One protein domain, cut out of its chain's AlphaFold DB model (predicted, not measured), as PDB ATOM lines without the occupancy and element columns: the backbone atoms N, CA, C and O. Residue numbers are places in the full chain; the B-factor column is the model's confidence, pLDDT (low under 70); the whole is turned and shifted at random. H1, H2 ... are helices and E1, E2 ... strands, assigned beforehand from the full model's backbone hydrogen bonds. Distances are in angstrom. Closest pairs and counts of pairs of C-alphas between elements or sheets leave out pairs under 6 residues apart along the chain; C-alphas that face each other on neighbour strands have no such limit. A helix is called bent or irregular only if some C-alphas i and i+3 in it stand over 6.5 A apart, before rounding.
ATOM      1  N   VAL A  27     396.099 440.770 366.603       93.12
ATOM      2  CA  VAL A  27     395.666 441.515 365.417       93.12
ATOM      3  C   VAL A  27     395.523 440.546 364.251       93.12
ATOM      4  O   VAL A  27     396.482 439.863 363.899       93.12
ATOM      5  N   ARG A  28     394.339 440.492 363.641       90.94
ATOM      6  CA  ARG A  28     394.068 439.704 362.433       90.94
ATOM      7  C   ARG A  28     393.708 440.628 361.281       90.94
ATOM      8  O   ARG A  28     392.990 441.608 361.480       90.94
ATOM      9  N   MET A  29     394.187 440.305 360.087       88.06
ATOM     10  CA  MET A  29     393.853 441.014 358.854       88.06
ATOM     11  C   MET A  29     393.218 440.019 357.887       88.06
ATOM     12  O   MET A  29     393.815 438.987 357.604       88.06
ATOM     13  N   GLU A  30     391.998 440.295 357.436       81.56
ATOM     14  CA  GLU A  30     391.231 439.368 356.595       81.56
ATOM     15  C   GLU A  30     390.305 440.150 355.663       81.56
ATOM     16  O   GLU A  30     389.466 440.923 356.128       81.56
ATOM     17  N   GLY A  31     390.441 439.965 354.348       77.19
ATOM     18  CA  GLY A  31     389.590 440.648 353.366       77.19
ATOM     19  C   GLY A  31     389.572 442.169 353.561       77.19
ATOM     20  O   GLY A  31     388.509 442.759 353.732       77.19
ATOM     21  N   GLY A  32     390.739 442.807 353.654       79.94
ATOM     22  CA  GLY A  32     390.860 444.260 353.801       79.94
ATOM     23  C   GLY A  32     390.458 444.846 355.166       79.94
ATOM     24  O   GLY A  32     390.682 446.038 355.402       79.94
ATOM     25  N   GLN A  33     389.896 444.059 356.090       84.62
ATOM     26  CA  GLN A  33     389.528 444.516 357.436       84.62
ATOM     27  C   GLN A  33     390.595 444.147 358.471       84.62
ATOM     28  O   GLN A  33     391.302 443.150 358.316       84.62
ATOM     29  N   VAL A  34     390.681 444.926 359.552       91.19
ATOM     30  CA  VAL A  34     391.593 444.636 360.667       91.19
ATOM     31  C   VAL A  34     390.804 444.429 361.948       91.19
ATOM     32  O   VAL A  34     390.117 445.337 362.414       91.19
ATOM     33  N   LEU A  35     390.928 443.239 362.528       92.56
ATOM     34  CA  LEU A  35     390.331 442.875 363.802       92.56
ATOM     35  C   LEU A  35     391.397 442.925 364.894       92.56
ATOM     36  O   LEU A  35     392.358 442.158 364.873       92.56
ATOM     37  N   VAL A  36     391.211 443.813 365.864       94.00
ATOM     38  CA  VAL A  36     392.077 443.934 367.036       94.00
ATOM     39  C   VAL A  36     391.338 443.365 368.233       94.00
ATOM     40  O   VAL A  36     390.267 443.849 368.598       94.00
ATOM     41  N   ARG A  37     391.922 442.351 368.860       92.69
ATOM     42  CA  ARG A  37     391.455 441.784 370.121       92.69
ATOM     43  C   ARG A  37     392.465 442.106 371.197       92.69
ATOM     44  O   ARG A  37     393.659 441.887 371.017       92.69
ATOM     45  N   PHE A  38     391.971 442.642 372.299       91.56
ATOM     46  CA  PHE A  38     392.745 442.869 373.503       91.56
ATOM     47  C   PHE A  38     391.893 442.421 374.679       91.56
ATOM     48  O   PHE A  38     390.852 443.027 374.967       91.56
ATOM     49  N   ARG A  39     392.313 441.351 375.355       90.00
ATOM     50  CA  ARG A  39     391.521 440.695 376.400       90.00
ATOM     51  C   ARG A  39     390.123 440.334 375.875       90.00
ATOM     52  O   ARG A  39     389.968 439.498 374.993       90.00
ATOM     53  N   THR A  40     389.087 440.959 376.433       90.00
ATOM     54  CA  THR A  40     387.678 440.763 376.065       90.00
ATOM     55  C   THR A  40     387.147 441.846 375.125       90.00
ATOM     56  O   THR A  40     385.960 441.822 374.809       90.00
ATOM     57  N   MET A  41     387.970 442.831 374.753       91.50
ATOM     58  CA  MET A  41     387.598 443.932 373.866       91.50
ATOM     59  C   MET A  41     387.980 443.590 372.427       91.50
ATOM     60  O   MET A  41     389.136 443.269 372.155       91.50
ATOM     61  N   THR A  42     387.025 443.723 371.513       92.62
ATOM     62  CA  THR A  42     387.229 443.502 370.080       92.62
ATOM     63  C   THR A  42     386.887 444.769 369.300       92.62
ATOM     64  O   THR A  42     385.764 445.265 369.374       92.62
ATOM     65  N   VAL A  43     387.836 445.281 368.517       93.56
ATOM     66  CA  VAL A  43     387.673 446.479 367.683       93.56
ATOM     67  C   VAL A  43     387.926 446.130 366.220       93.56
ATOM     68  O   VAL A  43     388.922 445.486 365.897       93.56
ATOM     69  N   LEU A  44     387.038 446.577 365.334       92.69
ATOM     70  CA  LEU A  44     387.169 446.437 363.886       92.69
ATOM     71  C   LEU A  44     387.594 447.775 363.272       92.69
ATOM     72  O   LEU A  44     386.923 448.783 363.492       92.69
ATOM     73  N   LEU A  45     388.698 447.794 362.523       91.00
ATOM     74  CA  LEU A  45     389.253 449.007 361.914       91.00
ATOM     75  C   LEU A  45     389.019 449.018 360.400       91.00
ATOM     76  O   LEU A  45     389.461 448.111 359.693       91.00
ATOM     77  N   ASP A  46     388.369 450.079 359.920       85.31
ATOM     78  CA  ASP A  46     388.042 450.362 358.518       85.31
ATOM     79  C   ASP A  46     387.643 449.128 357.702       85.31
ATOM     80  O   ASP A  46     388.310 448.795 356.717       85.31
ATOM     81  N   PRO A  47     386.585 448.413 358.101       86.06
ATOM     82  CA  PRO A  47     386.133 447.272 357.330       86.06
ATOM     83  C   PRO A  47     385.725 447.697 355.915       86.06
ATOM     84  O   PRO A  47     385.013 448.685 355.727       86.06
ATOM     85  N   SER A  48     386.212 446.965 354.914       80.69
ATOM     86  CA  SER A  48     386.012 447.318 353.504       80.69
ATOM     87  C   SER A  48     385.867 446.129 352.554       80.69
ATOM     88  O   SER A  48     385.752 446.358 351.354       80.69
ATOM     89  N   GLY A  49     385.925 444.888 353.044       74.31
ATOM     90  CA  GLY A  49     385.869 443.694 352.195       74.31
ATOM     91  C   GLY A  49     384.579 442.895 352.298       74.31
ATOM     92  O   GLY A  49     383.627 443.268 352.980       74.31
ATOM     93  N   ASP A  50     384.558 441.755 351.620       67.75
ATOM     94  CA  ASP A  50     383.344 440.961 351.397       67.75
ATOM     95  C   ASP A  50     383.165 439.800 352.376       67.75
ATOM     96  O   ASP A  50     382.400 438.877 352.107       67.75
ATOM     97  N   ALA A  51     383.847 439.839 353.526       64.62
ATOM     98  CA  ALA A  51     383.706 438.808 354.547       64.62
ATOM     99  C   ALA A  51     382.221 438.593 354.893       64.62
ATOM    100  O   ALA A  51     381.529 439.513 355.337       64.62
ATOM    101  N   ALA A  52     381.741 437.366 354.661       54.78
ATOM    102  CA  ALA A  52     380.321 437.015 354.695       54.78
ATOM    103  C   ALA A  52     379.688 437.132 356.093       54.78
ATOM    104  O   ALA A  52     378.473 437.275 356.213       54.78
ATOM    105  N   SER A  53     380.499 437.091 357.154       62.59
ATOM    106  CA  SER A  53     380.041 437.240 358.534       62.59
ATOM    107  C   SER A  53     381.038 438.040 359.364       62.59
ATOM    108  O   SER A  53     382.221 437.702 359.419       62.59
ATOM    109  N   MET A  54     380.548 439.069 360.051       67.69
ATOM    110  CA  MET A  54     381.352 439.861 360.977       67.69
ATOM    111  C   MET A  54     381.489 439.118 362.318       67.69
ATOM    112  O   MET A  54     380.476 438.672 362.868       67.69
ATOM    113  N   PRO A  55     382.697 439.012 362.901       70.06
ATOM    114  CA  PRO A  55     382.836 438.523 364.268       70.06
ATOM    115  C   PRO A  55     382.107 439.456 365.257       70.06
ATOM    116  O   PRO A  55     381.870 440.633 364.965       70.06
ATOM    117  N   PRO A  56     381.747 438.988 366.463       80.25
ATOM    118  CA  PRO A  56     381.220 439.867 367.498       80.25
ATOM    119  C   PRO A  56     382.283 440.900 367.925       80.25
ATOM    120  O   PRO A  56     383.212 440.596 368.668       80.25
ATOM    121  N   VAL A  57     382.144 442.129 367.422       88.56
ATOM    122  CA  VAL A  57     382.971 443.309 367.724       88.56
ATOM    123  C   VAL A  57     382.285 444.232 368.730       88.56
ATOM    124  O   VAL A  57     381.082 444.438 368.643       88.56
ATOM    125  N   ASP A  58     383.015 444.839 369.654       89.75
ATOM    126  CA  ASP A  58     382.461 445.833 370.586       89.75
ATOM    127  C   ASP A  58     382.383 447.234 369.955       89.75
ATOM    128  O   ASP A  58     381.528 448.047 370.317       89.75
ATOM    129  N   LEU A  59     383.270 447.502 368.992       91.12
ATOM    130  CA  LEU A  59     383.435 448.799 368.347       91.12
ATOM    131  C   LEU A  59     383.842 448.644 366.879       91.12
ATOM    132  O   LEU A  59     384.727 447.848 366.559       91.12
ATOM    133  N   VAL A  60     383.258 449.469 366.011       90.62
ATOM    134  CA  VAL A  60     383.731 449.672 364.634       90.62
ATOM    135  C   VAL A  60     384.301 451.081 364.514       90.62
ATOM    136  O   VAL A  60     383.612 452.053 364.826       90.62
ATOM    137  N   LEU A  61     385.552 451.191 364.071       90.31
ATOM    138  CA  LEU A  61     386.195 452.454 363.723       90.31
ATOM    139  C   LEU A  61     386.196 452.625 362.205       90.31
ATOM    140  O   LEU A  61     386.706 451.768 361.487       90.31
ATOM    141  N   LEU A  62     385.690 453.765 361.748       86.94
ATOM    142  CA  LEU A  62     385.796 454.235 360.373       86.94
ATOM    143  C   LEU A  62     386.604 455.532 360.367       86.94
ATOM    144  O   LEU A  62     386.122 456.571 360.813       86.94
ATOM    145  N   ARG A  63     387.840 455.479 359.876       81.19
ATOM    146  CA  ARG A  63     388.693 456.655 359.635       81.19
ATOM    147  C   ARG A  63     388.287 457.425 358.384       81.19
ATOM    148  O   ARG A  63     388.637 458.587 358.231       81.19
ATOM    149  N   GLY A  64     387.546 456.756 357.513       75.31
ATOM    150  CA  GLY A  64     387.049 457.271 356.258       75.31
ATOM    151  C   GLY A  64     385.806 456.514 355.819       75.31
ATOM    152  O   GLY A  64     385.445 455.482 356.388       75.31
ATOM    153  N   CYS A  65     385.140 457.046 354.805       71.44
ATOM    154  CA  CYS A  65     383.857 456.537 354.333       71.44
ATOM    155  C   CYS A  65     383.838 456.573 352.808       71.44
ATOM    156  O   CYS A  65     383.125 457.362 352.195       71.44
ATOM    157  N   GLY A  66     384.716 455.775 352.197       75.75
ATOM    158  CA  GLY A  66     384.758 455.586 350.751       75.75
ATOM    159  C   GLY A  66     383.676 454.618 350.275       75.75
ATOM    160  O   GLY A  66     382.902 454.073 351.062       75.75
ATOM    161  N   GLU A  67     383.643 454.366 348.968       77.19
ATOM    162  CA  GLU A  67     382.663 453.463 348.353       77.19
ATOM    163  C   GLU A  67     382.705 452.054 348.947       77.19
ATOM    164  O   GLU A  67     381.655 451.484 349.229       77.19
ATOM    165  N   ARG A  68     383.901 451.520 349.228       79.12
ATOM    166  CA  ARG A  68     384.050 450.189 349.835       79.12
ATOM    167  C   ARG A  68     383.470 450.121 351.248       79.12
ATOM    168  O   ARG A  68     382.759 449.174 351.565       79.12
ATOM    169  N   GLN A  69     383.727 451.129 352.085       80.69
ATOM    170  CA  GLN A  69     383.150 451.197 353.430       80.69
ATOM    171  C   GLN A  69     381.628 451.355 353.365       80.69
ATOM    172  O   GLN A  69     380.925 450.657 354.088       80.69
ATOM    173  N   ARG A  70     381.105 452.210 352.471       79.06
ATOM    174  CA  ARG A  70     379.654 452.354 352.251       79.06
ATOM    175  C   ARG A  70     379.008 451.043 351.807       79.06
ATOM    176  O   ARG A  70     377.994 450.639 352.369       79.06
ATOM    177  N   ALA A  71     379.620 450.346 350.850       80.44
ATOM    178  CA  ALA A  71     379.139 449.055 350.374       80.44
ATOM    179  C   ALA A  71     379.176 447.990 351.479       80.44
ATOM    180  O   ALA A  71     378.248 447.189 351.584       80.44
ATOM    181  N   TRP A  72     380.218 447.988 352.319       82.50
ATOM    182  CA  TRP A  72     380.293 447.112 353.484       82.50
ATOM    183  C   TRP A  72     379.161 447.407 354.470       82.50
ATOM    184  O   TRP A  72     378.424 446.493 354.834       82.50
ATOM    185  N   LEU A  73     378.978 448.677 354.842       79.00
ATOM    186  CA  LEU A  73     377.959 449.135 355.789       79.00
ATOM    187  C   LEU A  73     376.541 448.762 355.362       79.00
ATOM    188  O   LEU A  73     375.789 448.237 356.179       79.00
ATOM    189  N   ALA A  74     376.210 448.940 354.081       78.62
ATOM    190  CA  ALA A  74     374.891 448.618 353.535       78.62
ATOM    191  C   ALA A  74     374.506 447.132 353.681       78.62
ATOM    192  O   ALA A  74     373.326 446.793 353.621       78.62
ATOM    193  N   ARG A  75     375.486 446.237 353.873       79.50
ATOM    194  CA  ARG A  75     375.261 444.797 354.080       79.50
ATOM    195  C   ARG A  75     375.148 444.398 355.550       79.50
ATOM    196  O   ARG A  75     374.795 443.256 355.832       79.50
ATOM    197  N   GLN A  76     375.483 445.286 356.484       76.50
ATOM    198  CA  GLN A  76     375.549 444.945 357.903       76.50
ATOM    199  C   GLN A  76     374.314 445.414 358.666       76.50
ATOM    200  O   GLN A  76     373.810 446.515 358.477       76.50
ATOM    201  N   THR A  77     373.888 444.602 359.633       73.00
ATOM    202  CA  THR A  77     372.987 445.052 360.700       73.00
ATOM    203  C   THR A  77     373.826 445.349 361.940       73.00
ATOM    204  O   THR A  77     374.250 444.432 362.641       73.00
ATOM    205  N   LEU A  78     374.117 446.627 362.200       72.25
ATOM    206  CA  LEU A  78     375.001 447.034 363.299       72.25
ATOM    207  C   LEU A  78     374.200 447.383 364.565       72.25
ATOM    208  O   LEU A  78     373.579 448.440 364.661       72.25
ATOM    209  N   ASP A  79     374.267 446.518 365.581       70.88
ATOM    210  CA  ASP A  79     373.768 446.778 366.943       70.88
ATOM    211  C   ASP A  79     374.815 447.470 367.853       70.88
ATOM    212  O   ASP A  79     374.503 447.917 368.967       70.88
ATOM    213  N   ARG A  80     376.058 447.580 367.369       72.12
ATOM    214  CA  ARG A  80     377.245 448.074 368.085       72.12
ATOM    215  C   ARG A  80     377.423 449.592 367.984       72.12
ATOM    216  O   ARG A  80     376.715 450.284 367.253       72.12
ATOM    217  N   SER A  81     378.388 450.111 368.739       75.38
ATOM    218  CA  SER A  81     378.858 451.490 368.585       75.38
ATOM    219  C   SER A  81     379.746 451.599 367.343       75.38
ATOM    220  O   SER A  81     380.681 450.816 367.174       75.38
ATOM    221  N   VAL A  82     379.467 452.588 366.495       77.56
ATOM    222  CA  VAL A  82     380.283 452.942 365.331       77.56
ATOM    223  C   VAL A  82     380.872 454.326 365.570       77.56
ATOM    224  O   VAL A  82     380.148 455.294 365.816       77.56
ATOM    225  N   VAL A  83     382.192 454.432 365.501       75.69
ATOM    226  CA  VAL A  83     382.903 455.705 365.612       75.69
ATOM    227  C   VAL A  83     383.450 456.074 364.246       75.69
ATOM    228  O   VAL A  83     384.201 455.314 363.640       75.69
ATOM    229  N   VAL A  84     383.083 457.263 363.784       77.31
ATOM    230  CA  VAL A  84     383.567 457.861 362.545       77.31
ATOM    231  C   VAL A  84     384.559 458.959 362.906       77.31
ATOM    232  O   VAL A  84     384.186 459.971 363.506       77.31
ATOM    233  N   ALA A  85     385.822 458.782 362.539       68.62
ATOM    234  CA  ALA A  85     386.790 459.864 362.604       68.62
ATOM    235  C   ALA A  85     386.577 460.774 361.378       68.62
ATOM    236  O   ALA A  85     386.711 460.354 360.238       68.62
ATOM    237  N   ALA A  86     386.179 462.014 361.650       61.81
ATOM    238  CA  ALA A  86     386.094 463.185 360.772       61.81
ATOM    239  C   ALA A  86     384.977 463.316 359.719       61.81
ATOM    240  O   ALA A  86     384.792 464.414 359.203       61.81
ATOM    241  N   GLY A  87     384.158 462.303 359.437       64.88
ATOM    242  CA  GLY A  87     383.098 462.429 358.419       64.88
ATOM    243  C   GLY A  87     381.699 462.742 358.967       64.88
ATOM    244  O   GLY A  87     380.958 461.810 359.285       64.88
ATOM    245  N   ARG A  88     381.269 464.018 359.002       66.88
ATOM    246  CA  ARG A  88     379.849 464.363 359.279       66.88
ATOM    247  C   ARG A  88     378.871 463.742 358.262       66.88
ATOM    248  O   ARG A  88     377.882 463.167 358.724       66.88
ATOM    249  N   PRO A  89     379.133 463.780 356.936       68.94
ATOM    250  CA  PRO A  89     378.245 463.163 355.946       68.94
ATOM    251  C   PRO A  89     378.112 461.647 356.137       68.94
ATOM    252  O   PRO A  89     377.002 461.124 356.157       68.94
ATOM    253  N   CYS A  90     379.224 460.955 356.411       72.50
ATOM    254  CA  CYS A  90     379.214 459.513 356.668       72.50
ATOM    255  C   CYS A  90     378.352 459.146 357.882       72.50
ATOM    256  O   CYS A  90     377.560 458.211 357.838       72.50
ATOM    257  N   ALA A  91     378.453 459.904 358.977       76.69
ATOM    258  CA  ALA A  91     377.623 459.639 360.147       76.69
ATOM    259  C   ALA A  91     376.132 459.913 359.912       76.69
ATOM    260  O   ALA A  91     375.298 459.264 360.543       76.69
ATOM    261  N   ALA A  92     375.780 460.860 359.039       77.56
ATOM    262  CA  ALA A  92     374.391 461.071 358.640       77.56
ATOM    263  C   ALA A  92     373.860 459.877 357.829       77.56
ATOM    264  O   ALA A  92     372.795 459.354 358.152       77.56
ATOM    265  N   GLU A  93     374.638 459.392 356.858       75.50
ATOM    266  CA  GLU A  93     374.312 458.207 356.055       75.50
ATOM    267  C   GLU A  93     374.140 456.955 356.933       75.50
ATOM    268  O   GLU A  93     373.120 456.272 356.853       75.50
ATOM    269  N   LEU A  94     375.070 456.720 357.865       77.50
ATOM    270  CA  LEU A  94     375.003 455.629 358.844       77.50
ATOM    271  C   LEU A  94     373.716 455.654 359.674       77.50
ATOM    272  O   LEU A  94     373.084 454.619 359.886       77.50
ATOM    273  N   ARG A  95     373.309 456.836 360.153       79.69
ATOM    274  CA  ARG A  95     372.060 456.978 360.916       79.69
ATOM    275  C   ARG A  95     370.839 456.695 360.048       79.69
ATOM    276  O   ARG A  95     369.913 456.048 360.531       79.69
ATOM    277  N   GLY A  96     370.859 457.121 358.783       76.62
ATOM    278  CA  GLY A  96     369.823 456.790 357.800       76.62
ATOM    279  C   GLY A  96     369.679 455.282 357.561       76.62
ATOM    280  O   GLY A  96     368.568 454.799 357.367       76.62
ATOM    281  N   GLN A  97     370.775 454.527 357.670       73.81
ATOM    282  CA  GLN A  97     370.803 453.061 357.561       73.81
ATOM    283  C   GLN A  97     370.460 452.331 358.877       73.81
ATOM    284  O   GLN A  97     370.581 451.112 358.967       73.81
ATOM    285  N   GLY A  98     370.031 453.049 359.922       72.56
ATOM    286  CA  GLY A  98     369.606 452.452 361.192       72.56
ATOM    287  C   GLY A  98     370.720 452.262 362.227       72.56
ATOM    288  O   GLY A  98     370.466 451.705 363.300       72.56
ATOM    289  N   VAL A  99     371.936 452.767 361.981       76.12
ATOM    290  CA  VAL A  99     373.004 452.768 362.991       76.12
ATOM    291  C   VAL A  99     372.672 453.785 364.080       76.12
ATOM    292  O   VAL A  99     372.865 454.993 363.941       76.12
ATOM    293  N   ARG A 100     372.186 453.279 365.214       71.12
ATOM    294  CA  ARG A 100     371.707 454.113 366.330       71.12
ATOM    295  C   ARG A 100     372.825 454.816 367.103       71.12
ATOM    296  O   ARG A 100     372.578 455.827 367.750       71.12
ATOM    297  N   ARG A 101     374.049 454.280 367.063       79.19
ATOM    298  CA  ARG A 101     375.199 454.754 367.852       79.19
ATOM    299  C   ARG A 101     376.374 455.138 366.956       79.19
ATOM    300  O   ARG A 101     377.433 454.530 367.040       79.19
ATOM    301  N   ALA A 102     376.163 456.135 366.096       83.12
ATOM    302  CA  ALA A 102     377.208 456.735 365.268       83.12
ATOM    303  C   ALA A 102     377.760 458.015 365.923       83.12
ATOM    304  O   ALA A 102     377.020 458.996 366.085       83.12
ATOM    305  N   GLN A 103     379.046 458.024 366.278       85.94
ATOM    306  CA  GLN A 103     379.730 459.190 366.851       85.94
ATOM    307  C   GLN A 103     380.762 459.761 365.879       85.94
ATOM    308  O   GLN A 103     381.608 459.028 365.381       85.94
ATOM    309  N   VAL A 104     380.704 461.074 365.642       85.94
ATOM    310  CA  VAL A 104     381.691 461.798 364.829       85.94
ATOM    311  C   VAL A 104     382.743 462.396 365.750       85.94
ATOM    312  O   VAL A 104     382.396 463.084 366.710       85.94
ATOM    313  N   LEU A 105     384.014 462.165 365.440       85.44
ATOM    314  CA  LEU A 105     385.145 462.778 366.135       85.44
ATOM    315  C   LEU A 105     385.919 463.680 365.174       85.44
ATOM    316  O   LEU A 105     386.315 463.230 364.106       85.44
ATOM    317  N   GLY A 106     386.146 464.939 365.547       81.62
ATOM    318  CA  GLY A 106     387.104 465.808 364.854       81.62
ATOM    319  C   GLY A 106     388.541 465.537 365.304       81.62
ATOM    320  O   GLY A 106     388.766 464.695 366.175       81.62
ATOM    321  N   LEU A 107     389.507 466.278 364.750       83.75
ATOM    322  CA  LEU A 107     390.894 466.274 365.230       83.75
ATOM    323  C   LEU A 107     390.948 466.471 366.750       83.75
ATOM    324  O   LEU A 107     390.229 467.302 367.302       83.75
ATOM    325  N   TRP A 108     391.779 465.671 367.420       87.75
ATOM    326  CA  TRP A 108     391.935 465.614 368.882       87.75
ATOM    327  C   TRP A 108     390.693 465.167 369.662       87.75
ATOM    328  O   TRP A 108     390.758 464.972 370.877       87.75
ATOM    329  N   GLY A 109     389.576 464.930 368.972       88.81
ATOM    330  CA  GLY A 109     388.394 464.304 369.532       88.81
ATOM    331  C   GLY A 109     388.710 462.893 370.012       88.81
ATOM    332  O   GLY A 109     389.459 462.147 369.375       88.81
ATOM    333  N   ALA A 110     388.117 462.523 371.145       91.88
ATOM    334  CA  ALA A 110     388.320 461.217 371.743       91.88
ATOM    335  C   ALA A 110     386.998 460.518 372.060       91.88
ATOM    336  O   ALA A 110     385.996 461.155 372.388       91.88
ATOM    337  N   TYR A 111     387.027 459.192 372.006       92.81
ATOM    338  CA  TYR A 111     385.945 458.317 372.442       92.81
ATOM    339  C   TYR A 111     386.515 457.214 373.320       92.81
ATOM    340  O   TYR A 111     387.574 456.669 373.017       92.81
ATOM    341  N   ALA A 112     385.822 456.877 374.401       93.06
ATOM    342  CA  ALA A 112     386.219 455.789 375.278       93.06
ATOM    343  C   ALA A 112     385.093 454.764 375.375       93.06
ATOM    344  O   ALA A 112     383.932 455.119 375.582       93.06
ATOM    345  N   LEU A 113     385.460 453.491 375.265       92.62
ATOM    346  CA  LEU A 113     384.577 452.359 375.491       92.62
ATOM    347  C   LEU A 113     385.171 451.485 376.589       92.62
ATOM    348  O   LEU A 113     386.367 451.195 376.591       92.62
ATOM    349  N   ARG A 114     384.327 451.045 377.519       91.88
ATOM    350  CA  ARG A 114     384.719 450.163 378.615       91.88
ATOM    351  C   ARG A 114     383.836 448.924 378.634       91.88
ATOM    352  O   ARG A 114     382.617 449.026 378.543       91.88
ATOM    353  N   ARG A 115     384.470 447.765 378.802       88.81
ATOM    354  CA  ARG A 115     383.846 446.450 378.949       88.81
ATOM    355  C   ARG A 115     384.488 445.743 380.143       88.81
ATOM    356  O   ARG A 115     385.601 445.232 380.057       88.81
ATOM    357  N   GLY A 116     383.794 445.748 381.281       89.62
ATOM    358  CA  GLY A 116     384.340 445.233 382.539       89.62
ATOM    359  C   GLY A 116     385.577 446.021 382.991       89.62
ATOM    360  O   GLY A 116     385.496 447.240 383.185       89.62
ATOM    361  N   ALA A 117     386.702 445.319 383.158       88.62
ATOM    362  CA  ALA A 117     388.006 445.897 383.502       88.62
ATOM    363  C   ALA A 117     388.776 446.437 382.283       88.62
ATOM    364  O   ALA A 117     389.723 447.201 382.444       88.62
ATOM    365  N   VAL A 118     388.362 446.068 381.067       91.75
ATOM    366  CA  VAL A 118     389.046 446.445 379.829       91.75
ATOM    367  C   VAL A 118     388.458 447.741 379.287       91.75
ATOM    368  O   VAL A 118     387.239 447.917 379.235       91.75
ATOM    369  N   SER A 119     389.318 448.648 378.846       93.12
ATOM    370  CA  SER A 119     388.934 449.890 378.187       93.12
ATOM    371  C   SER A 119     389.756 450.119 376.929       93.12
ATOM    372  O   SER A 119     390.912 449.707 376.853       93.12
ATOM    373  N   VAL A 120     389.145 450.785 375.955       94.06
ATOM    374  CA  VAL A 120     389.829 451.351 374.796       94.06
ATOM    375  C   VAL A 120     389.478 452.829 374.706       94.06
ATOM    376  O   VAL A 120     388.303 453.200 374.762       94.06
ATOM    377  N   ARG A 121     390.495 453.679 374.573       94.38
ATOM    378  CA  ARG A 121     390.336 455.089 374.222       94.38
ATOM    379  C   ARG A 121     390.863 455.309 372.814       94.38
ATOM    380  O   ARG A 121     391.997 454.973 372.511       94.38
ATOM    381  N   LEU A 122     390.030 455.896 371.973       93.88
ATOM    382  CA  LEU A 122     390.358 456.303 370.621       93.88
ATOM    383  C   LEU A 122     390.593 457.803 370.641       93.88
ATOM    384  O   LEU A 122     389.765 458.532 371.183       93.88
ATOM    385  N   THR A 123     391.692 458.257 370.054       92.94
ATOM    386  CA  THR A 123     392.004 459.682 369.915       92.94
ATOM    387  C   THR A 123     392.346 459.971 368.464       92.94
ATOM    388  O   THR A 123     393.312 459.415 367.941       92.94
ATOM    389  N   VAL A 124     391.556 460.826 367.817       89.75
ATOM    390  CA  VAL A 124     391.831 461.294 366.454       89.75
ATOM    391  C   VAL A 124     392.977 462.298 366.496       89.75
ATOM    392  O   VAL A 124     393.047 463.134 367.392       89.75
ATOM    393  N   MET A 125     393.885 462.227 365.537       88.06
ATOM    394  CA  MET A 125     395.077 463.068 365.464       88.06
ATOM    395  C   MET A 125     395.542 463.218 364.013       88.06
ATOM    396  O   MET A 125     395.105 462.453 363.151       88.06
ATOM    397  N   PRO A 126     396.438 464.171 363.713       85.75
ATOM    398  CA  PRO A 126     397.100 464.210 362.417       85.75
ATOM    399  C   PRO A 126     397.836 462.891 362.150       85.75
ATOM    400  O   PRO A 126     398.523 462.366 363.033       85.75
ATOM    401  N   GLY A 127     397.702 462.361 360.937       83.94
ATOM    402  CA  GLY A 127     398.382 461.146 360.502       83.94
ATOM    403  C   GLY A 127     399.906 461.289 360.471       83.94
ATOM    404  O   GLY A 127     400.466 462.377 360.588       83.94
ATOM    405  N   ALA A 128     400.607 460.171 360.316       83.81
ATOM    406  CA  ALA A 128     402.066 460.115 360.328       83.81
ATOM    407  C   ALA A 128     402.719 460.574 359.008       83.81
ATOM    408  O   ALA A 128     403.898 460.919 359.022       83.81
ATOM    409  N   GLY A 129     401.973 460.599 357.898       77.00
ATOM    410  CA  GLY A 129     402.489 460.947 356.568       77.00
ATOM    411  C   GLY A 129     402.603 462.460 356.311       77.00
ATOM    412  O   GLY A 129     402.038 463.261 357.063       77.00
ATOM    413  N   PRO A 130     403.288 462.877 355.230       67.50
ATOM    414  CA  PRO A 130     403.504 464.281 354.864       67.50
ATOM    415  C   PRO A 130     402.197 465.051 354.643       67.50
ATOM    416  O   PRO A 130     402.097 466.223 355.006       67.50
ATOM    417  N   ARG A 131     401.153 464.383 354.135       66.75
ATOM    418  CA  ARG A 131     399.829 464.987 353.904       66.75
ATOM    419  C   ARG A 131     399.111 465.385 355.197       66.75
ATOM    420  O   ARG A 131     398.219 466.223 355.158       66.75
ATOM    421  N   ALA A 132     399.530 464.872 356.356       63.75
ATOM    422  CA  ALA A 132     398.955 465.259 357.644       63.75
ATOM    423  C   ALA A 132     399.236 466.721 358.026       63.75
ATOM    424  O   ALA A 132     398.491 467.298 358.813       63.75
ATOM    425  N   ALA A 133     400.289 467.336 357.470       54.00
ATOM    426  CA  ALA A 133     400.613 468.742 357.716       54.00
ATOM    427  C   ALA A 133     399.612 469.712 357.057       54.00
ATOM    428  O   ALA A 133     399.459 470.836 357.527       54.00
ATOM    429  N   GLN A 148     393.844 459.653 353.627       60.34
ATOM    430  CA  GLN A 148     394.495 458.839 354.665       60.34
ATOM    431  C   GLN A 148     395.319 459.682 355.668       60.34
ATOM    432  O   GLN A 148     396.128 459.166 356.436       60.34
ATOM    433  N   SER A 149     395.142 460.996 355.651       65.75
ATOM    434  CA  SER A 149     395.849 462.024 356.399       65.75
ATOM    435  C   SER A 149     395.449 462.104 357.871       65.75
ATOM    436  O   SER A 149     396.166 462.737 358.648       65.75
ATOM    437  N   LEU A 150     394.376 461.424 358.287       79.62
ATOM    438  CA  LEU A 150     394.011 461.270 359.694       79.62
ATOM    439  C   LEU A 150     394.579 459.988 360.303       79.62
ATOM    440  O   LEU A 150     394.524 458.895 359.735       79.62
ATOM    441  N   GLY A 151     395.100 460.138 361.516       88.38
ATOM    442  CA  GLY A 151     395.500 459.050 362.390       88.38
ATOM    443  C   GLY A 151     394.528 458.886 363.550       88.38
ATOM    444  O   GLY A 151     393.904 459.839 364.016       88.38
ATOM    445  N   VAL A 152     394.425 457.665 364.059       92.38
ATOM    446  CA  VAL A 152     393.726 457.364 365.305       92.38
ATOM    447  C   VAL A 152     394.655 456.558 366.190       92.38
ATOM    448  O   VAL A 152     395.161 455.518 365.778       92.38
ATOM    449  N   MET A 153     394.875 457.026 367.412       94.81
ATOM    450  CA  MET A 153     395.529 456.229 368.444       94.81
ATOM    451  C   MET A 153     394.476 455.443 369.213       94.81
ATOM    452  O   MET A 153     393.512 456.035 369.701       94.81
ATOM    453  N   LEU A 154     394.673 454.133 369.329       95.94
ATOM    454  CA  LEU A 154     393.896 453.244 370.180       95.94
ATOM    455  C   LEU A 154     394.737 452.879 371.405       95.94
ATOM    456  O   LEU A 154     395.716 452.142 371.304       95.94
ATOM    457  N   ASP A 155     394.338 453.411 372.554       94.50
ATOM    458  CA  ASP A 155     394.917 453.142 373.864       94.50
ATOM    459  C   ASP A 155     394.068 452.080 374.576       94.50
ATOM    460  O   ASP A 155     393.007 452.388 375.128       94.50
ATOM    461  N   PHE A 156     394.515 450.826 374.558       94.12
ATOM    462  CA  PHE A 156     393.894 449.737 375.308       94.12
ATOM    463  C   PHE A 156     394.510 449.619 376.700       94.12
ATOM    464  O   PHE A 156     395.720 449.762 376.866       94.12
ATOM    465  N   SER A 157     393.688 449.317 377.701       91.50
ATOM    466  CA  SER A 157     394.127 449.089 379.080       91.50
ATOM    467  C   SER A 157     393.191 448.120 379.795       91.50
ATOM    468  O   SER A 157     391.979 448.174 379.585       91.50
ATOM    469  N   ASP A 158     393.740 447.264 380.656       87.75
ATOM    470  CA  ASP A 158     392.991 446.397 381.579       87.75
ATOM    471  C   ASP A 158     393.197 446.765 383.063       87.75
ATOM    472  O   ASP A 158     392.750 446.047 383.957       87.75
ATOM    473  N   GLY A 159     393.890 447.878 383.333       74.31
ATOM    474  CA  GLY A 159     394.179 448.373 384.681       74.31
ATOM    475  C   GLY A 159     395.192 447.556 385.498       74.31
ATOM    476  O   GLY A 159     395.603 448.041 386.549       74.31
ATOM    477  N   ALA A 160     395.622 446.372 385.041       62.81
ATOM    478  CA  ALA A 160     396.398 445.429 385.853       62.81
ATOM    479  C   ALA A 160     397.681 444.905 385.180       62.81
ATOM    480  O   ALA A 160     398.693 444.724 385.856       62.81
ATOM    481  N   HIS A 161     397.674 444.672 383.864       53.72
ATOM    482  CA  HIS A 161     398.708 443.872 383.189       53.72
ATOM    483  C   HIS A 161     399.301 444.518 381.933       53.72
ATOM    484  O   HIS A 161     400.123 443.906 381.258       53.72
ATOM    485  N   GLY A 162     398.956 445.776 381.673       62.62
ATOM    486  CA  GLY A 162     399.656 446.641 380.733       62.62
ATOM    487  C   GLY A 162     398.726 447.312 379.730       62.62
ATOM    488  O   GLY A 162     397.556 446.959 379.590       62.62
ATOM    489  N   ALA A 163     399.266 448.323 379.057       84.12
ATOM    490  CA  ALA A 163     398.578 449.050 378.003       84.12
ATOM    491  C   ALA A 163     399.106 448.604 376.635       84.12
ATOM    492  O   ALA A 163     400.305 448.368 376.493       84.12
ATOM    493  N   LEU A 164     398.215 448.507 375.649       91.56
ATOM    494  CA  LEU A 164     398.582 448.382 374.240       91.56
ATOM    495  C   LEU A 164     398.248 449.699 373.551       91.56
ATOM    496  O   LEU A 164     397.099 450.145 373.598       91.56
ATOM    497  N   ARG A 165     399.229 450.284 372.865       94.38
ATOM    498  CA  ARG A 165     399.017 451.448 372.005       94.38
ATOM    499  C   ARG A 165     399.132 451.065 370.534       94.38
ATOM    500  O   ARG A 165     400.207 450.680 370.073       94.38
ATOM    501  N   LEU A 166     398.041 451.205 369.787       96.12
ATOM    502  CA  LEU A 166     397.995 450.927 368.352       96.12
ATOM    503  C   LEU A 166     397.652 452.202 367.584       96.12
ATOM    504  O   LEU A 166     396.581 452.780 367.759       96.12
ATOM    505  N   TYR A 167     398.562 452.629 366.714       95.44
ATOM    506  CA  TYR A 167     398.331 453.743 365.802       95.44
ATOM    507  C   TYR A 167     397.705 453.245 364.496       95.44
ATOM    508  O   TYR A 167     398.252 452.376 363.834       95.44
ATOM    509  N   ALA A 168     396.580 453.803 364.078       93.38
ATOM    510  CA  ALA A 168     395.987 453.521 362.782       93.38
ATOM    511  C   ALA A 168     395.926 454.814 361.967       93.38
ATOM    512  O   ALA A 168     395.045 455.640 362.188       93.38
ATOM    513  N   GLY A 169     396.774 454.981 360.950       89.44
ATOM    514  CA  GLY A 169     396.654 456.108 360.007       89.44
ATOM    515  C   GLY A 169     397.687 456.085 358.894       89.44
ATOM    516  O   GLY A 169     398.806 455.638 359.126       89.44
ATOM    517  N   GLY A 170     397.353 456.666 357.745       84.56
ATOM    518  CA  GLY A 170     398.303 456.895 356.661       84.56
ATOM    519  C   GLY A 170     398.450 455.764 355.651       84.56
ATOM    520  O   GLY A 170     398.116 454.602 355.914       84.56
ATOM    521  N   ASP A 171     398.996 456.175 354.510       86.31
ATOM    522  CA  ASP A 171     399.431 455.301 353.434       86.31
ATOM    523  C   ASP A 171     400.832 454.753 353.745       86.31
ATOM    524  O   ASP A 171     401.702 455.478 354.231       86.31
ATOM    525  N   ALA A 172     401.049 453.463 353.509       86.88
ATOM    526  CA  ALA A 172     402.303 452.785 353.803       86.88
ATOM    527  C   ALA A 172     403.488 453.313 352.984       86.88
ATOM    528  O   ALA A 172     404.624 453.155 353.430       86.88
ATOM    529  N   ASP A 173     403.237 453.915 351.820       87.94
ATOM    530  CA  ASP A 173     404.284 454.488 350.968       87.94
ATOM    531  C   ASP A 173     404.640 455.931 351.374       87.94
ATOM    532  O   ASP A 173     405.744 456.402 351.101       87.94
ATOM    533  N   ASP A 174     403.746 456.593 352.113       86.69
ATOM    534  CA  ASP A 174     403.899 457.973 352.591       86.69
ATOM    535  C   ASP A 174     404.345 458.063 354.064       86.69
ATOM    536  O   ASP A 174     404.810 459.108 354.527       86.69
ATOM    537  N   VAL A 175     404.159 456.997 354.844       87.75
ATOM    538  CA  VAL A 175     404.462 456.972 356.280       87.75
ATOM    539  C   VAL A 175     405.850 456.392 356.542       87.75
ATOM    540  O   VAL A 175     406.113 455.222 356.272       87.75
ATOM    541  N   ASP A 176     406.701 457.161 357.224       91.44
ATOM    542  CA  ASP A 176     407.885 456.599 357.876       91.44
ATOM    543  C   ASP A 176     407.474 455.839 359.147       91.44
ATOM    544  O   ASP A 176     407.333 456.407 360.237       91.44
ATOM    545  N   LEU A 177     407.282 454.525 359.007       92.19
ATOM    546  CA  LEU A 177     406.981 453.650 360.137       92.19
ATOM    547  C   LEU A 177     408.042 453.751 361.235       92.19
ATOM    548  O   LEU A 177     407.692 453.783 362.414       92.19
ATOM    549  N   ALA A 178     409.328 453.842 360.888       92.94
ATOM    550  CA  ALA A 178     410.398 453.840 361.883       92.94
ATOM    551  C   ALA A 178     410.311 455.053 362.825       92.94
ATOM    552  O   ALA A 178     410.702 454.941 363.991       92.94
ATOM    553  N   ALA A 179     409.740 456.165 362.354       91.12
ATOM    554  CA  ALA A 179     409.509 457.380 363.127       91.12
ATOM    555  C   ALA A 179     408.241 457.342 364.003       91.12
ATOM    556  O   ALA A 179     408.116 458.166 364.914       91.12
ATOM    557  N   ILE A 180     407.310 456.398 363.800       91.44
ATOM    558  CA  ILE A 180     406.047 456.334 364.565       91.44
ATOM    559  C   ILE A 180     406.277 456.308 366.083       91.44
ATOM    560  O   ILE A 180     405.655 457.119 366.765       91.44
ATOM    561  N   PRO A 181     407.164 455.467 366.658       91.81
ATOM    562  CA  PRO A 181     407.389 455.463 368.105       91.81
ATOM    563  C   PRO A 181     407.989 456.765 368.650       91.81
ATOM    564  O   PRO A 181     407.861 457.028 369.844       91.81
ATOM    565  N   GLN A 182     408.648 457.565 367.804       89.81
ATOM    566  CA  GLN A 182     409.184 458.878 368.178       89.81
ATOM    567  C   GLN A 182     408.085 459.946 368.128       89.81
ATOM    568  O   GLN A 182     407.940 460.727 369.064       89.81
ATOM    569  N   ARG A 183     407.274 459.940 367.062       88.81
ATOM    570  CA  ARG A 183     406.146 460.863 366.879       88.81
ATOM    571  C   ARG A 183     405.008 460.598 367.866       88.81
ATOM    572  O   ARG A 183     404.375 461.531 368.351       88.81
ATOM    573  N   PHE A 184     404.774 459.329 368.182       89.94
ATOM    574  CA  PHE A 184     403.745 458.858 369.100       89.94
ATOM    575  C   PHE A 184     404.369 457.941 370.165       89.94
ATOM    576  O   PHE A 184     404.290 456.710 370.064       89.94
ATOM    577  N   PRO A 185     404.993 458.519 371.211       89.00
ATOM    578  CA  PRO A 185     405.641 457.752 372.266       89.00
ATOM    579  C   PRO A 185     404.708 456.712 372.882       89.00
ATOM    580  O   PRO A 185     403.578 457.009 373.268       89.00
ATOM    581  N   GLY A 186     405.183 455.474 372.976       88.19
ATOM    582  CA  GLY A 186     404.373 454.366 373.482       88.19
ATOM    583  C   GLY A 186     403.666 453.550 372.401       88.19
ATOM    584  O   GLY A 186     403.205 452.479 372.746       88.19
ATOM    585  N   ALA A 187     403.632 453.981 371.133       92.44
ATOM    586  CA  ALA A 187     403.115 453.162 370.034       92.44
ATOM    587  C   ALA A 187     403.823 451.799 369.969       92.44
ATOM    588  O   ALA A 187     405.043 451.724 369.796       92.44
ATOM    589  N   ASP A 188     403.048 450.730 370.131       93.75
ATOM    590  CA  ASP A 188     403.526 449.349 370.099       93.75
ATOM    591  C   ASP A 188     403.256 448.708 368.741       93.75
ATOM    592  O   ASP A 188     404.083 447.946 368.242       93.75
ATOM    593  N   LEU A 189     402.127 449.065 368.128       96.25
ATOM    594  CA  LEU A 189     401.701 448.597 366.815       96.25
ATOM    595  C   LEU A 189     401.267 449.767 365.933       96.25
ATOM    596  O   LEU A 189     400.853 450.819 366.433       96.25
ATOM    597  N   ALA A 190     401.297 449.549 364.621       95.75
ATOM    598  CA  ALA A 190     400.622 450.408 363.662       95.75
ATOM    599  C   ALA A 190     399.834 449.621 362.621       95.75
ATOM    600  O   ALA A 190     400.245 448.547 362.198       95.75
ATOM    601  N   VAL A 191     398.733 450.203 362.163       94.56
ATOM    602  CA  VAL A 191     397.974 449.757 360.998       94.56
ATOM    603  C   VAL A 191     397.994 450.878 359.966       94.56
ATOM    604  O   VAL A 191     397.351 451.922 360.136       94.56
ATOM    605  N   VAL A 192     398.738 450.648 358.892       92.12
ATOM    606  CA  VAL A 192     398.779 451.509 357.700       92.12
ATOM    607  C   VAL A 192     398.087 450.786 356.550       92.12
ATOM    608  O   VAL A 192     397.790 449.595 356.663       92.12
ATOM    609  N   ARG A 193     397.777 451.487 355.459       88.31
ATOM    610  CA  ARG A 193     397.191 450.853 354.271       88.31
ATOM    611  C   ARG A 193     398.043 451.127 353.037       88.31
ATOM    612  O   ARG A 193     398.635 452.186 352.946       88.31
ATOM    613  N   ARG A 194     398.094 450.181 352.101       88.00
ATOM    614  CA  ARG A 194     398.622 450.383 350.743       88.00
ATOM    615  C   ARG A 194     397.544 449.962 349.765       88.00
ATOM    616  O   ARG A 194     397.035 448.852 349.884       88.00
ATOM    617  N   ASP A 195     397.138 450.856 348.870       81.06
ATOM    618  CA  ASP A 195     396.054 450.604 347.904       81.06
ATOM    619  C   ASP A 195     394.736 450.126 348.550       81.06
ATOM    620  O   ASP A 195     393.889 449.475 347.940       81.06
ATOM    621  N   GLY A 196     394.530 450.484 349.820       77.75
ATOM    622  CA  GLY A 196     393.392 450.039 350.616       77.75
ATOM    623  C   GLY A 196     393.586 448.721 351.356       77.75
ATOM    624  O   GLY A 196     392.755 448.435 352.211       77.75
ATOM    625  N   GLU A 197     394.664 447.974 351.135       85.38
ATOM    626  CA  GLU A 197     394.986 446.761 351.892       85.38
ATOM    627  C   GLU A 197     395.725 447.095 353.194       85.38
ATOM    628  O   GLU A 197     396.640 447.924 353.184       85.38
ATOM    629  N   PRO A 198     395.341 446.504 354.340       89.19
ATOM    630  CA  PRO A 198     395.978 446.789 355.613       89.19
ATOM    631  C   PRO A 198     397.342 446.105 355.734       89.19
ATOM    632  O   PRO A 198     397.528 444.949 355.361       89.19
ATOM    633  N   LEU A 199     398.289 446.822 356.333       92.44
ATOM    634  CA  LEU A 199     399.620 446.341 356.670       92.44
ATOM    635  C   LEU A 199     399.881 446.598 358.156       92.44
ATOM    636  O   LEU A 199     399.567 447.672 358.681       92.44
ATOM    637  N   LEU A 200     400.473 445.614 358.832       95.56
ATOM    638  CA  LEU A 200     400.786 445.687 360.256       95.56
ATOM    639  C   LEU A 200     402.244 446.104 360.461       95.56
ATOM    640  O   LEU A 200     403.163 445.466 359.952       95.56
ATOM    641  N   GLY A 201     402.456 447.148 361.252       95.56
ATOM    642  CA  GLY A 201     403.737 447.493 361.849       95.56
ATOM    643  C   GLY A 201     403.787 447.053 363.310       95.56
ATOM    644  O   GLY A 201     402.802 447.198 364.034       95.56
ATOM    645  N   ALA A 202     404.935 446.560 363.764       95.38
ATOM    646  CA  ALA A 202     405.187 446.268 365.168       95.38
ATOM    647  C   ALA A 202     406.497 446.897 365.633       95.38
ATOM    648  O   ALA A 202     407.448 447.060 364.863       95.38
ATOM    649  N   VAL A 203     406.529 447.292 366.903       93.94
ATOM    650  CA  VAL A 203     407.721 447.874 367.507       93.94
ATOM    651  C   VAL A 203     408.788 446.809 367.747       93.94
ATOM    652  O   VAL A 203     408.547 445.765 368.350       93.94
ATOM    653  N   GLU A 204     410.006 447.122 367.338       91.50
ATOM    654  CA  GLU A 204     411.221 446.399 367.670       91.50
ATOM    655  C   GLU A 204     412.065 447.278 368.591       91.50
ATOM    656  O   GLU A 204     412.312 448.456 368.314       91.50
ATOM    657  N   THR A 205     412.514 446.706 369.707       89.19
ATOM    658  CA  THR A 205     413.485 447.370 370.582       89.19
ATOM    659  C   THR A 205     414.878 446.906 370.181       89.19
ATOM    660  O   THR A 205     415.175 445.712 370.213       89.19
ATOM    661  N   ARG A 206     415.724 447.847 369.766       87.88
ATOM    662  CA  ARG A 206     417.116 447.582 369.402       87.88
ATOM    663  C   ARG A 206     417.981 447.436 370.659       87.88
ATOM    664  O   ARG A 206     417.567 447.776 371.764       87.88
ATOM    665  N   ARG A 207     419.215 446.945 370.487       89.38
ATOM    666  CA  ARG A 207     420.177 446.753 371.594       89.38
ATOM    667  C   ARG A 207     420.520 448.050 372.333       89.38
ATOM    668  O   ARG A 207     420.818 447.998 373.517       89.38
ATOM    669  N   ASP A 208     420.467 449.185 371.643       89.88
ATOM    670  CA  ASP A 208     420.701 450.523 372.203       89.88
ATOM    671  C   ASP A 208     419.472 451.100 372.938       89.88
ATOM    672  O   ASP A 208     419.490 452.246 373.375       89.88
ATOM    673  N   GLY A 209     418.389 450.322 373.064       86.88
ATOM    674  CA  GLY A 209     417.135 450.746 373.682       86.88
ATOM    675  C   GLY A 209     416.243 451.599 372.776       86.88
ATOM    676  O   GLY A 209     415.102 451.884 373.152       86.88
ATOM    677  N   SER A 210     416.704 451.975 371.577       87.19
ATOM    678  CA  SER A 210     415.869 452.688 370.615       87.19
ATOM    679  C   SER A 210     414.723 451.799 370.135       87.19
ATOM    680  O   SER A 210     414.856 450.582 369.953       87.19
ATOM    681  N   ARG A 211     413.560 452.420 369.952       90.88
ATOM    682  CA  ARG A 211     412.347 451.760 369.473       90.88
ATOM    683  C   ARG A 211     412.109 452.190 368.041       90.88
ATOM    684  O   ARG A 211     411.959 453.380 367.780       90.88
ATOM    685  N   VAL A 212     412.049 451.223 367.139       93.44
ATOM    686  CA  VAL A 212     411.685 451.453 365.740       93.44
ATOM    687  C   VAL A 212     410.515 450.563 365.392       93.44
ATOM    688  O   VAL A 212     410.431 449.442 365.878       93.44
ATOM    689  N   MET A 213     409.600 451.051 364.570       94.88
ATOM    690  CA  MET A 213     408.525 450.209 364.066       94.88
ATOM    691  C   MET A 213     408.911 449.640 362.709       94.88
ATOM    692  O   MET A 213     409.461 450.351 361.866       94.88
ATOM    693  N   ARG A 214     408.630 448.355 362.508       94.56
ATOM    694  CA  ARG A 214     408.862 447.655 361.247       94.56
ATOM    695  C   ARG A 214     407.625 446.905 360.811       94.56
ATOM    696  O   ARG A 214     406.815 446.491 361.636       94.56
ATOM    697  N   MET A 215     407.494 446.747 359.501       95.00
ATOM    698  CA  MET A 215     406.407 445.979 358.921       95.00
ATOM    699  C   MET A 215     406.553 444.501 359.278       95.00
ATOM    700  O   MET A 215     407.648 443.944 359.212       95.00
ATOM    701  N   VAL A 216     405.442 443.876 359.643       92.75
ATOM    702  CA  VAL A 216     405.350 442.453 359.949       92.75
ATOM    703  C   VAL A 216     404.662 441.762 358.782       92.75
ATOM    704  O   VAL A 216     403.530 442.094 358.434       92.75
ATOM    705  N   ALA A 217     405.335 440.775 358.196       87.62
ATOM    706  CA  ALA A 217     404.711 439.881 357.235       87.62
ATOM    707  C   ALA A 217     403.841 438.867 357.990       87.62
ATOM    708  O   ALA A 217     404.345 438.103 358.815       87.62
ATOM    709  N   LEU A 218     402.538 438.864 357.709       83.88
ATOM    710  CA  LEU A 218     401.619 437.833 358.178       83.88
ATOM    711  C   LEU A 218     401.278 436.907 357.017       83.88
ATOM    712  O   LEU A 218     401.049 437.364 355.898       83.88
ATOM    713  N   ALA A 219     401.244 435.604 357.288       79.94
ATOM    714  CA  ALA A 219     400.643 434.664 356.356       79.94
ATOM    715  C   ALA A 219     399.135 434.964 356.217       79.94
ATOM    716  O   ALA A 219     398.545 435.532 357.145       79.94
TER     717      ALA A 219
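Overview. This is residues 27 to 133 and 148 to 219 of the 237 residues of an uncharacterized protein of Massilia namucuonensis (UniProt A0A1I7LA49). Two strongly twisted sheets stand partly face to face as a sandwich, one of E7 to E13 and the other of E1 to E6. The larger sheet curls round H4 near one end of the domain, while H2 covers E5 and E6 near the opposite end, with H1 near it; H3 sits beside the strands E8 and E9. The printed part has 179 residues with four named helices and thirteen named strands, in the order E1 E2 E3 E4 H1 E5 H2 E6 E7 E8 H3 E9 E10 H4 E11 E12 E13; the class is mixed. Both sheets are mixed and run in chain order. The whole is compact, with a radius of gyration of the C-alphas of 15.7 A and spans of 53 by 37 by 34 A.

Along the chain. The larger sheet holds E7, residues 110 to 115; E8, 118 to 126, 26.1 A long; E9, 150 to 157, 22.9 A; E10, 163 to 171, 25.4 A; E11, 189 to 194; E12, 197 to 205, 26.3 A; and E13, 211 to 216, ending at C-alpha 216 (405.350, 442.453, 359.949). The other holds E1, 27 to 30, beginning at C-alpha 27 (395.666, 441.515, 365.417); E2, 33 to 38; E3, 41 to 45; E4, 59 to 62; E5, 81 to 85; and E6, 102 to 105. The helices are H1, 67 to 74; H2, 88 to 96; H3, 130 to 133; and H4, 177 to 183, irregular with C-alphas 178 and 181 7.1 A apart.

Arrangement. E10 and E11 are parallel, with N 191 and O 167 2.8 A apart. E11 E12 E13 and E1 E2 E3 are meanders, each strand the antiparallel neighbour of the one before; N 202 and O 214 are 2.8 A apart, N 36 and O 43 2.8 A. E4 H1 E5, E5 H2 E6 and E10 H4 E11 are strand-helix-strand units, parallel neighbours joined through a helix, with right-handed crossovers. Between the sheets, the closest C-alphas of E3 and E8, Met 41 and Val 118, are 6.6 A apart. Those of H4 and E13, Ala 178 and Met 213, are 4.6 A apart. H2 is on its sheet at a height of 8.9 A. H1 and H2 are close but not clearly touching, Leu 73 and Leu 94 having the closest C-alphas, 7.8 A apart. H3 stands at the larger sheet's level. Every O i to N i+4 pair is within hydrogen-bond range in H1 and H2, 1 of 3 in H4, beside 3 of 4 O i to N i+3 pairs; H3 is too short for such a pair.

Size, cuts and confidence. The C-alphas farthest apart, Gly 96 and Asp 208, are 53.2 A apart. Residues 134 to 147 are not printed; C-alphas 133 and 148 are 12.0 A apart across the cut. E3 to E4 is a long link of 13 residues. Mean pLDDT of the printed part is 84.0, with 19 residues under 70, among them 50 to 54 and 85 to 89.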